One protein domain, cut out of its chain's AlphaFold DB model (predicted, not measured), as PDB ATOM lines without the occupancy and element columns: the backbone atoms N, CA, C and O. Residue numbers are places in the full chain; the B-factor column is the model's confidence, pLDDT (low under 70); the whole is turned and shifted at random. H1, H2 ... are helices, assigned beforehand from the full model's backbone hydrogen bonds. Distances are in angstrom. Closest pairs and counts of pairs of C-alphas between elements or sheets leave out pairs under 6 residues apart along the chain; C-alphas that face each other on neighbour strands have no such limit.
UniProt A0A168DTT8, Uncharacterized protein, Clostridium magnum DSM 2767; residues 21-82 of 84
ATOM      1  N   THR A  21     -29.640  30.008 -14.692       92.94
ATOM      2  CA  THR A  21     -29.597  31.323 -15.343       92.94
ATOM      3  C   THR A  21     -30.921  32.060 -15.173       92.94
ATOM      4  O   THR A  21     -31.944  31.452 -14.858       92.94
ATOM      5  N   GLY A  22     -30.909  33.378 -15.375       91.50
ATOM      6  CA  GLY A  22     -32.132  34.167 -15.489       91.50
ATOM      7  C   GLY A  22     -32.740  34.065 -16.891       91.50
ATOM      8  O   GLY A  22     -32.078  33.659 -17.844       91.50
ATOM      9  N   ASN A  23     -33.995  34.495 -17.032       93.25
ATOM     10  CA  ASN A  23     -34.714  34.473 -18.311       93.25
ATOM     11  C   ASN A  23     -34.038  35.327 -19.407       93.25
ATOM     12  O   ASN A  23     -34.003  34.924 -20.571       93.25
ATOM     13  N   ASN A  24     -33.478  36.489 -19.047       95.75
ATOM     14  CA  ASN A  24     -32.820  37.406 -19.989       95.75
ATOM     15  C   ASN A  24     -31.334  37.672 -19.694       95.75
ATOM     16  O   ASN A  24     -30.712  38.469 -20.395       95.75
ATOM     17  N   MET A  25     -30.777  37.042 -18.659       93.00
ATOM     18  CA  MET A  25     -29.440  37.353 -18.161       93.00
ATOM     19  C   MET A  25     -28.730  36.108 -17.648       93.00
ATOM     20  O   MET A  25     -29.370  35.197 -17.120       93.00
ATOM     21  N   VAL A  26     -27.403  36.130 -17.732       94.31
ATOM     22  CA  VAL A  26     -26.518  35.161 -17.084       94.31
ATOM     23  C   VAL A  26     -25.994  35.791 -15.788       94.31
ATOM     24  O   VAL A  26     -25.420  36.877 -15.846       94.31
ATOM     25  N   PRO A  27     -26.210  35.177 -14.611       95.75
ATOM     26  CA  PRO A  27     -25.644  35.677 -13.360       95.75
ATOM     27  C   PRO A  27     -24.110  35.712 -13.404       95.75
ATOM     28  O   PRO A  27     -23.492  34.778 -13.916       95.75
ATOM     29  N   SER A  28     -23.490  36.729 -12.798       95.31
ATOM     30  CA  SER A  28     -22.025  36.888 -12.810       95.31
ATOM     31  C   SER A  28     -21.295  35.670 -12.242       95.31
ATOM     32  O   SER A  28     -20.335  35.208 -12.836       95.31
ATOM     33  N   VAL A  29     -21.811  35.071 -11.165       96.62
ATOM     34  CA  VAL A  29     -21.239  33.852 -10.564       96.62
ATOM     35  C   VAL A  29     -21.190  32.669 -11.540       96.62
ATOM     36  O   VAL A  29     -20.269  31.857 -11.499       96.62
ATOM     37  N   VAL A  30     -22.162  32.573 -12.448       95.62
ATOM     38  CA  VAL A  30     -22.201  31.522 -13.473       95.62
ATOM     39  C   VAL A  30     -21.198  31.819 -14.573       95.62
ATOM     40  O   VAL A  30     -20.486  30.921 -15.012       95.62
ATOM     41  N   GLU A  31     -21.109  33.078 -14.994       94.25
ATOM     42  CA  GLU A  31     -20.110  33.517 -15.963       94.25
ATOM     43  C   GLU A  31     -18.679  33.309 -15.442       94.25
ATOM     44  O   GLU A  31     -17.836  32.761 -16.151       94.25
ATOM     45  N   GLU A  32     -18.414  33.697 -14.195       94.88
ATOM     46  CA  GLU A  32     -17.137  33.505 -13.504       94.88
ATOM     47  C   GLU A  32     -16.780  32.024 -13.400       94.88
ATOM     48  O   GLU A  32     -15.654  31.639 -13.718       94.88
ATOM     49  N   TYR A  33     -17.748  31.176 -13.035       94.31
ATOM     50  CA  TYR A  33     -17.549  29.733 -13.022       94.31
ATOM     51  C   TYR A  33     -17.165  29.203 -14.406       94.31
ATOM     52  O   TYR A  33     -16.140  28.532 -14.526       94.31
ATOM     53  N   ILE A  34     -17.930  29.540 -15.453       92.00
ATOM     54  CA  ILE A  34     -17.644  29.094 -16.827       92.00
ATOM     55  C   ILE A  34     -16.234  29.520 -17.238       92.00
ATOM     56  O   ILE A  34     -15.469  28.693 -17.728       92.00
ATOM     57  N   LYS A  35     -15.862  30.782 -16.989       88.38
ATOM     58  CA  LYS A  35     -14.515  31.302 -17.264       88.38
ATOM     59  C   LYS A  35     -13.432  30.545 -16.493       88.38
ATOM     60  O   LYS A  35     -12.388  30.265 -17.067       88.38
ATOM     61  N   SER A  36     -13.673  30.175 -15.235       90.38
ATOM     62  CA  SER A  36     -12.688  29.453 -14.415       90.38
ATOM     63  C   SER A  36     -12.400  28.030 -14.905       90.38
ATOM     64  O   SER A  36     -11.288  27.538 -14.735       90.38
ATOM     65  N   VAL A  37     -13.387  27.375 -15.528       87.75
ATOM     66  CA  VAL A  37     -13.262  26.000 -16.044       87.75
ATOM     67  C   VAL A  37     -12.946  25.957 -17.539       87.75
ATOM     68  O   VAL A  37     -12.849  24.870 -18.111       87.75
ATOM     69  N   LYS A  38     -12.793  27.120 -18.191       83.62
ATOM     70  CA  LYS A  38     -12.377  27.185 -19.592       83.62
ATOM     71  C   LYS A  38     -11.005  26.545 -19.768       83.62
ATOM     72  O   LYS A  38     -10.056  26.960 -19.102       83.62
ATOM     73  N   PRO A  39     -10.875  25.549 -20.664       75.94
ATOM     74  CA  PRO A  39      -9.573  24.997 -20.971       75.94
ATOM     75  C   PRO A  39      -8.748  26.071 -21.677       75.94
ATOM     76  O   PRO A  39      -9.201  26.661 -22.654       75.94
ATOM     77  N   ILE A  40      -7.528  26.288 -21.199       73.44
ATOM     78  CA  ILE A  40      -6.500  27.013 -21.946       73.44
ATOM     79  C   ILE A  40      -5.849  25.963 -22.856       73.44
ATOM     80  O   ILE A  40      -5.177  25.072 -22.327       73.44
ATOM     81  N   PRO A  41      -6.071  25.986 -24.184       68.00
ATOM     82  CA  PRO A  41      -5.531  24.956 -25.056       68.00
ATOM     83  C   PRO A  41      -3.996  25.052 -25.086       68.00
ATOM     84  O   PRO A  41      -3.456  26.115 -25.400       68.00
ATOM     85  N   PRO A  42      -3.259  23.964 -24.797       69.19
ATOM     86  CA  PRO A  42      -1.835  23.890 -25.097       69.19
ATOM     87  C   PRO A  42      -1.590  24.038 -26.603       69.19
ATOM     88  O   PRO A  42      -2.404  23.593 -27.415       69.19
ATOM     89  N   LYS A  43      -0.430  24.592 -26.976       65.12
ATOM     90  CA  LYS A  43      -0.036  24.847 -28.376       65.12
ATOM     91  C   LYS A  43      -0.159  23.612 -29.290       65.12
ATOM     92  O   LYS A  43      -0.488  23.764 -30.464       65.12
ATOM     93  N   ASP A  44       0.022  22.415 -28.728       67.12
ATOM     94  CA  ASP A  44       0.092  21.141 -29.456       67.12
ATOM     95  C   ASP A  44      -1.128  20.220 -29.225       67.12
ATOM     96  O   ASP A  44      -1.077  19.020 -29.492       67.12
ATOM     97  N   MET A  45      -2.238  20.753 -28.698       64.81
ATOM     98  CA  MET A  45      -3.454  19.967 -28.463       64.81
ATOM     99  C   MET A  45      -4.188  19.659 -29.785       64.81
ATOM    100  O   MET A  45      -4.365  20.572 -30.599       64.81
ATOM    101  N   PRO A  46      -4.670  18.416 -30.012       62.41
ATOM    102  CA  PRO A  46      -5.537  18.102 -31.150       62.41
ATOM    103  C   PRO A  46      -6.755  19.033 -31.132       62.41
ATOM    104  O   PRO A  46      -7.411  19.126 -30.104       62.41
ATOM    105  N   ARG A  47      -7.053  19.753 -32.219       69.19
ATOM    106  CA  ARG A  47      -8.061  20.831 -32.210       69.19
ATOM    107  C   ARG A  47      -9.453  20.337 -32.632       69.19
ATOM    108  O   ARG A  47      -9.684  20.079 -33.811       69.19
ATOM    109  N   PRO A  48     -10.378  20.200 -31.673       58.94
ATOM    110  CA  PRO A  48     -11.778  20.627 -31.830       58.94
ATOM    111  C   PRO A  48     -12.249  21.492 -30.634       58.94
ATOM    112  O   PRO A  48     -11.547  21.562 -29.625       58.94
ATOM    113  N   PRO A  49     -13.430  22.148 -30.689       63.03
ATOM    114  CA  PRO A  49     -13.933  22.905 -29.546       63.03
ATOM    115  C   PRO A  49     -14.253  21.956 -28.383       63.03
ATOM    116  O   PRO A  49     -15.134  21.103 -28.475       63.03
ATOM    117  N   PHE A  50     -13.527  22.107 -27.277       68.69
ATOM    118  CA  PHE A  50     -13.675  21.247 -26.097       68.69
ATOM    119  C   PHE A  50     -14.780  21.701 -25.139       68.69
ATOM    120  O   PHE A  50     -15.161  20.951 -24.242       68.69
ATOM    121  N   MET A  51     -15.299  22.919 -25.315       80.38
ATOM    122  CA  MET A  51     -16.334  23.480 -24.453       80.38
ATOM    123  C   MET A  51     -17.643  23.661 -25.221       80.38
ATOM    124  O   MET A  51     -17.747  24.472 -26.134       80.38
ATOM    125  N   HIS A  52     -18.659  22.918 -24.797       86.00
ATOM    126  CA  HIS A  52     -20.046  23.072 -25.227       86.00
ATOM    127  C   HIS A  52     -20.971  23.047 -24.004       86.00
ATOM    128  O   HIS A  52     -20.610  22.499 -22.958       86.00
ATOM    129  N   GLY A  53     -22.173  23.599 -24.143       89.31
ATOM    130  CA  GLY A  53     -23.213  23.558 -23.119       89.31
ATOM    131  C   GLY A  53     -24.545  23.087 -23.694       89.31
ATOM    132  O   GLY A  53     -24.744  23.078 -24.907       89.31
ATOM    133  N   PHE A  54     -25.462  22.715 -22.806       92.31
ATOM    134  CA  PHE A  54     -26.837  22.364 -23.152       92.31
ATOM    135  C   PHE A  54     -27.783  23.372 -22.508       92.31
ATOM    136  O   PHE A  54     -27.585  23.763 -21.359       92.31
ATOM    137  N   ILE A  55     -28.823  23.764 -23.240       93.06
ATOM    138  CA  ILE A  55     -29.920  24.575 -22.714       93.06
ATOM    139  C   ILE A  55     -31.094  23.642 -22.423       93.06
ATOM    140  O   ILE A  55     -31.499  22.858 -23.279       93.06
ATOM    141  N   LEU A  56     -31.620  23.719 -21.202       92.94
ATOM    142  CA  LEU A  56     -32.839  23.025 -20.798       92.94
ATOM    143  C   LEU A  56     -33.989  24.032 -20.793       92.94
ATOM    144  O   LEU A  56     -33.986  24.963 -19.989       92.94
ATOM    145  N   GLY A  57     -34.945  23.839 -21.700       90.44
ATOM    146  CA  GLY A  57     -36.048  24.763 -21.952       90.44
ATOM    147  C   GLY A  57     -35.949  25.408 -23.335       90.44
ATOM    148  O   GLY A  57     -35.060  25.097 -24.128       90.44
ATOM    149  N   ASP A  58     -36.884  26.303 -23.630       92.69
ATOM    150  CA  ASP A  58     -36.983  27.002 -24.911       92.69
ATOM    151  C   ASP A  58     -36.857  28.531 -24.741       92.69
ATOM    152  O   ASP A  58     -36.510  29.039 -23.671       92.69
ATOM    153  N   ILE A  59     -37.146  29.278 -25.812       95.56
ATOM    154  CA  ILE A  59     -37.066  30.746 -25.832       95.56
ATOM    155  C   ILE A  59     -38.049  31.453 -24.886       95.56
ATOM    156  O   ILE A  59     -37.861  32.636 -24.606       95.56
ATOM    157  N   SER A  60     -39.083  30.762 -24.392       92.75
ATOM    158  CA  SER A  60     -40.003  31.294 -23.382       92.75
ATOM    159  C   SER A  60     -39.398  31.254 -21.974       92.75
ATOM    160  O   SER A  60     -39.665  32.142 -21.166       92.75
ATOM    161  N   TYR A  61     -38.519  30.282 -21.702       90.81
ATOM    162  CA  TYR A  61     -37.821  30.130 -20.423       90.81
ATOM    163  C   TYR A  61     -36.486  30.870 -20.391       90.81
ATOM    164  O   TYR A  61     -36.175  31.534 -19.400       90.81
ATOM    165  N   ILE A  62     -35.717  30.789 -21.478       94.50
ATOM    166  CA  ILE A  62     -34.433  31.470 -21.653       94.50
ATOM    167  C   ILE A  62     -34.480  32.176 -22.996       94.50
ATOM    168  O   ILE A  62     -34.379  31.543 -24.044       94.50
ATOM    169  N   THR A  63     -34.645  33.492 -22.970       96.56
ATOM    170  CA  THR A  63     -34.839  34.299 -24.177       96.56
ATOM    171  C   THR A  63     -33.700  34.120 -25.177       96.56
ATOM    172  O   THR A  63     -32.545  33.910 -24.804       96.56
ATOM    173  N   TYR A  64     -34.001  34.264 -26.468       96.00
ATOM    174  CA  TYR A  64     -32.995  34.145 -27.525       96.00
ATOM    175  C   TYR A  64     -31.734  35.011 -27.287       96.00
ATOM    176  O   TYR A  64     -30.630  34.474 -27.395       96.00
ATOM    177  N   PRO A  65     -31.833  36.296 -26.873       95.75
ATOM    178  CA  PRO A  65     -30.648  37.084 -26.529       95.75
ATOM    179  C   PRO A  65     -29.812  36.478 -25.392       95.75
ATOM    180  O   PRO A  65     -28.582  36.506 -25.463       95.75
ATOM    181  N   ALA A  66     -30.450  35.890 -24.373       94.88
ATOM    182  CA  ALA A  66     -29.746  35.204 -23.292       94.88
ATOM    183  C   ALA A  66     -29.042  33.931 -23.787       94.88
ATOM    184  O   ALA A  66     -27.894  33.696 -23.424       94.88
ATOM    185  N   GLN A  67     -29.665  33.152 -24.676       95.19
ATOM    186  CA  GLN A  67     -29.018  31.981 -25.287       95.19
ATOM    187  C   GLN A  67     -27.783  32.377 -26.115       95.19
ATOM    188  O   GLN A  67     -26.738  31.732 -26.023       95.19
ATOM    189  N   VAL A  68     -27.859  33.487 -26.860       93.69
ATOM    190  CA  VAL A  68     -26.709  34.057 -27.586       93.69
ATOM    191  C   VAL A  68     -25.605  34.503 -26.621       93.69
ATOM    192  O   VAL A  68     -24.428  34.268 -26.891       93.69
ATOM    193  N   MET A  69     -25.962  35.128 -25.495       93.56
ATOM    194  CA  MET A  69     -25.006  35.524 -24.455       93.56
ATOM    195  C   MET A  69     -24.296  34.304 -23.854       93.56
ATOM    196  O   MET A  69     -23.070  34.293 -23.784       93.56
ATOM    197  N   ILE A  70     -25.044  33.252 -23.511       93.62
ATOM    198  CA  ILE A  70     -24.501  31.980 -23.012       93.62
ATOM    199  C   ILE A  70     -23.523  31.376 -24.025       93.62
ATOM    200  O   ILE A  70     -22.412  31.002 -23.655       93.62
ATOM    201  N   ASN A  71     -23.891  31.334 -25.309       91.38
ATOM    202  CA  ASN A  71     -23.012  30.816 -26.358       91.38
ATOM    203  C   ASN A  71     -21.704  31.613 -26.467       91.38
ATOM    204  O   ASN A  71     -20.632  31.027 -26.574       91.38
ATOM    205  N   LYS A  72     -21.772  32.949 -26.388       90.56
ATOM    206  CA  LYS A  72     -20.575  33.804 -26.384       90.56
ATOM    207  C   LYS A  72     -19.685  33.543 -25.170       90.56
ATOM    208  O   LYS A  72     -18.467  33.520 -25.312       90.56
ATOM    209  N   ILE A  73     -20.282  33.335 -23.996       90.62
ATOM    210  CA  ILE A  73     -19.539  33.026 -22.769       90.62
ATOM    211  C   ILE A  73     -18.884  31.645 -22.867       90.62
ATOM    212  O   ILE A  73     -17.759  31.513 -22.410       90.62
ATOM    213  N   LEU A  74     -19.525  30.639 -23.468       88.56
ATOM    214  CA  LEU A  74     -18.975  29.281 -23.599       88.56
ATOM    215  C   LEU A  74     -17.944  29.138 -24.723       88.56
ATOM    216  O   LEU A  74     -16.985  28.386 -24.574       88.56
ATOM    217  N   SER A  75     -18.129  29.848 -25.838       83.31
ATOM    218  CA  SER A  75     -17.251  29.733 -27.003       83.31
ATOM    219  C   SER A  75     -15.799  30.080 -26.644       83.31
ATOM    220  O   SER A  75     -15.514  31.022 -25.890       83.31
ATOM    221  N   ILE A  76     -14.881  29.282 -27.187       73.44
ATOM    222  CA  ILE A  76     -13.427  29.495 -27.149       73.44
ATOM    223  C   ILE A  76     -12.885  29.928 -28.521       73.44
ATOM    224  O   ILE A  76     -11.693  30.187 -28.659       73.44
ATOM    225  N   ASP A  77     -13.760  30.062 -29.525       68.19
ATOM    226  CA  ASP A  77     -13.380  30.324 -30.920       68.19
ATOM    227  C   ASP A  77     -12.659  31.672 -31.067       68.19
ATOM    228  O   ASP A  77     -11.672  31.778 -31.790       68.19
ATOM    229  N   HIS A  78     -13.098  32.693 -30.324       60.19
ATOM    230  CA  HIS A  78     -12.479  34.023 -30.337       60.19
ATOM    231  C   HIS A  78     -11.031  34.017 -29.825       60.19
ATOM    232  O   HIS A  78     -10.201  34.782 -30.319       60.19
ATOM    233  N   GLU A  79     -10.720  33.166 -28.845       61.66
ATOM    234  CA  GLU A  79      -9.360  33.065 -28.308       61.66
ATOM    235  C   GLU A  79      -8.461  32.262 -29.249       61.66
ATOM    236  O   GLU A  79      -7.319  32.647 -29.478       61.66
ATOM    237  N   MET A  80      -9.003  31.222 -29.889       56.06
ATOM    238  CA  MET A  80      -8.266  30.427 -30.873       56.06
ATOM    239  C   MET A  80      -7.920  31.216 -32.146       56.06
ATOM    240  O   MET A  80      -6.822  31.049 -32.662       56.06
ATOM    241  N   MET A  81      -8.802  32.104 -32.626       54.72
ATOM    242  CA  MET A  81      -8.537  32.959 -33.800       54.72
ATOM    243  C   MET A  81      -7.454  34.025 -33.561       54.72
ATOM    244  O   MET A  81      -6.945  34.591 -34.521       54.72
ATOM    245  N   SER A  82      -7.116  34.323 -32.302       54.62
ATOM    246  CA  SER A  82      -6.088  35.314 -31.942       54.62
ATOM    247  C   SER A  82      -4.702  34.690 -31.705       54.62
ATOM    248  O   SER A  82      -3.764  35.408 -31.368       54.62
TER     249      SER A  82
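Overview. This is residues 21 to 82 of the 84 residues of an uncharacterized protein of Clostridium magnum DSM 2767 (UniProt A0A168DTT8). With little regular structure, two helices, H2 and H1, lie side by side and run the same way, joined by a long loop that swings out beyond the end of H1 and folds back to the beginning of H2. Short H3 follows past the end of H2. The printed part has 62 residues with three named helices, H1, H2 and H3, and no named strand; the class is all helix, with under half of the residues in named elements. It is only just loose, close to compact, with a radius of gyration of the C-alphas of 13.1 A, and a rod of 42 by 20 by 19 A.

Arrangement. H2, residues 64 to 74, touches H1, residues 28 to 36; their closest C-alphas, of Ile 73 and Glu 31, are 6.8 A apart. Their shallow tilt of 34 degrees is only just short of steep. H3, residues 77 to 80, is apart from both. Every O i to N i+4 pair in H1 and H2 is within hydrogen-bond range; H3 is too short for one.

Along the chain. H2 spans 15.4 A, from C-alpha 64 at (-32.995, 34.145, -27.525); H1 spans 12.0 A, from C-alpha 28 at (-22.025, 36.888, -12.810).

Size, cuts and confidence. The printed part has no cut. The link H1 to H2 is long; H2 to H3 is tight. Residues 41 to 50 and 77 to 82 have pLDDT under 70.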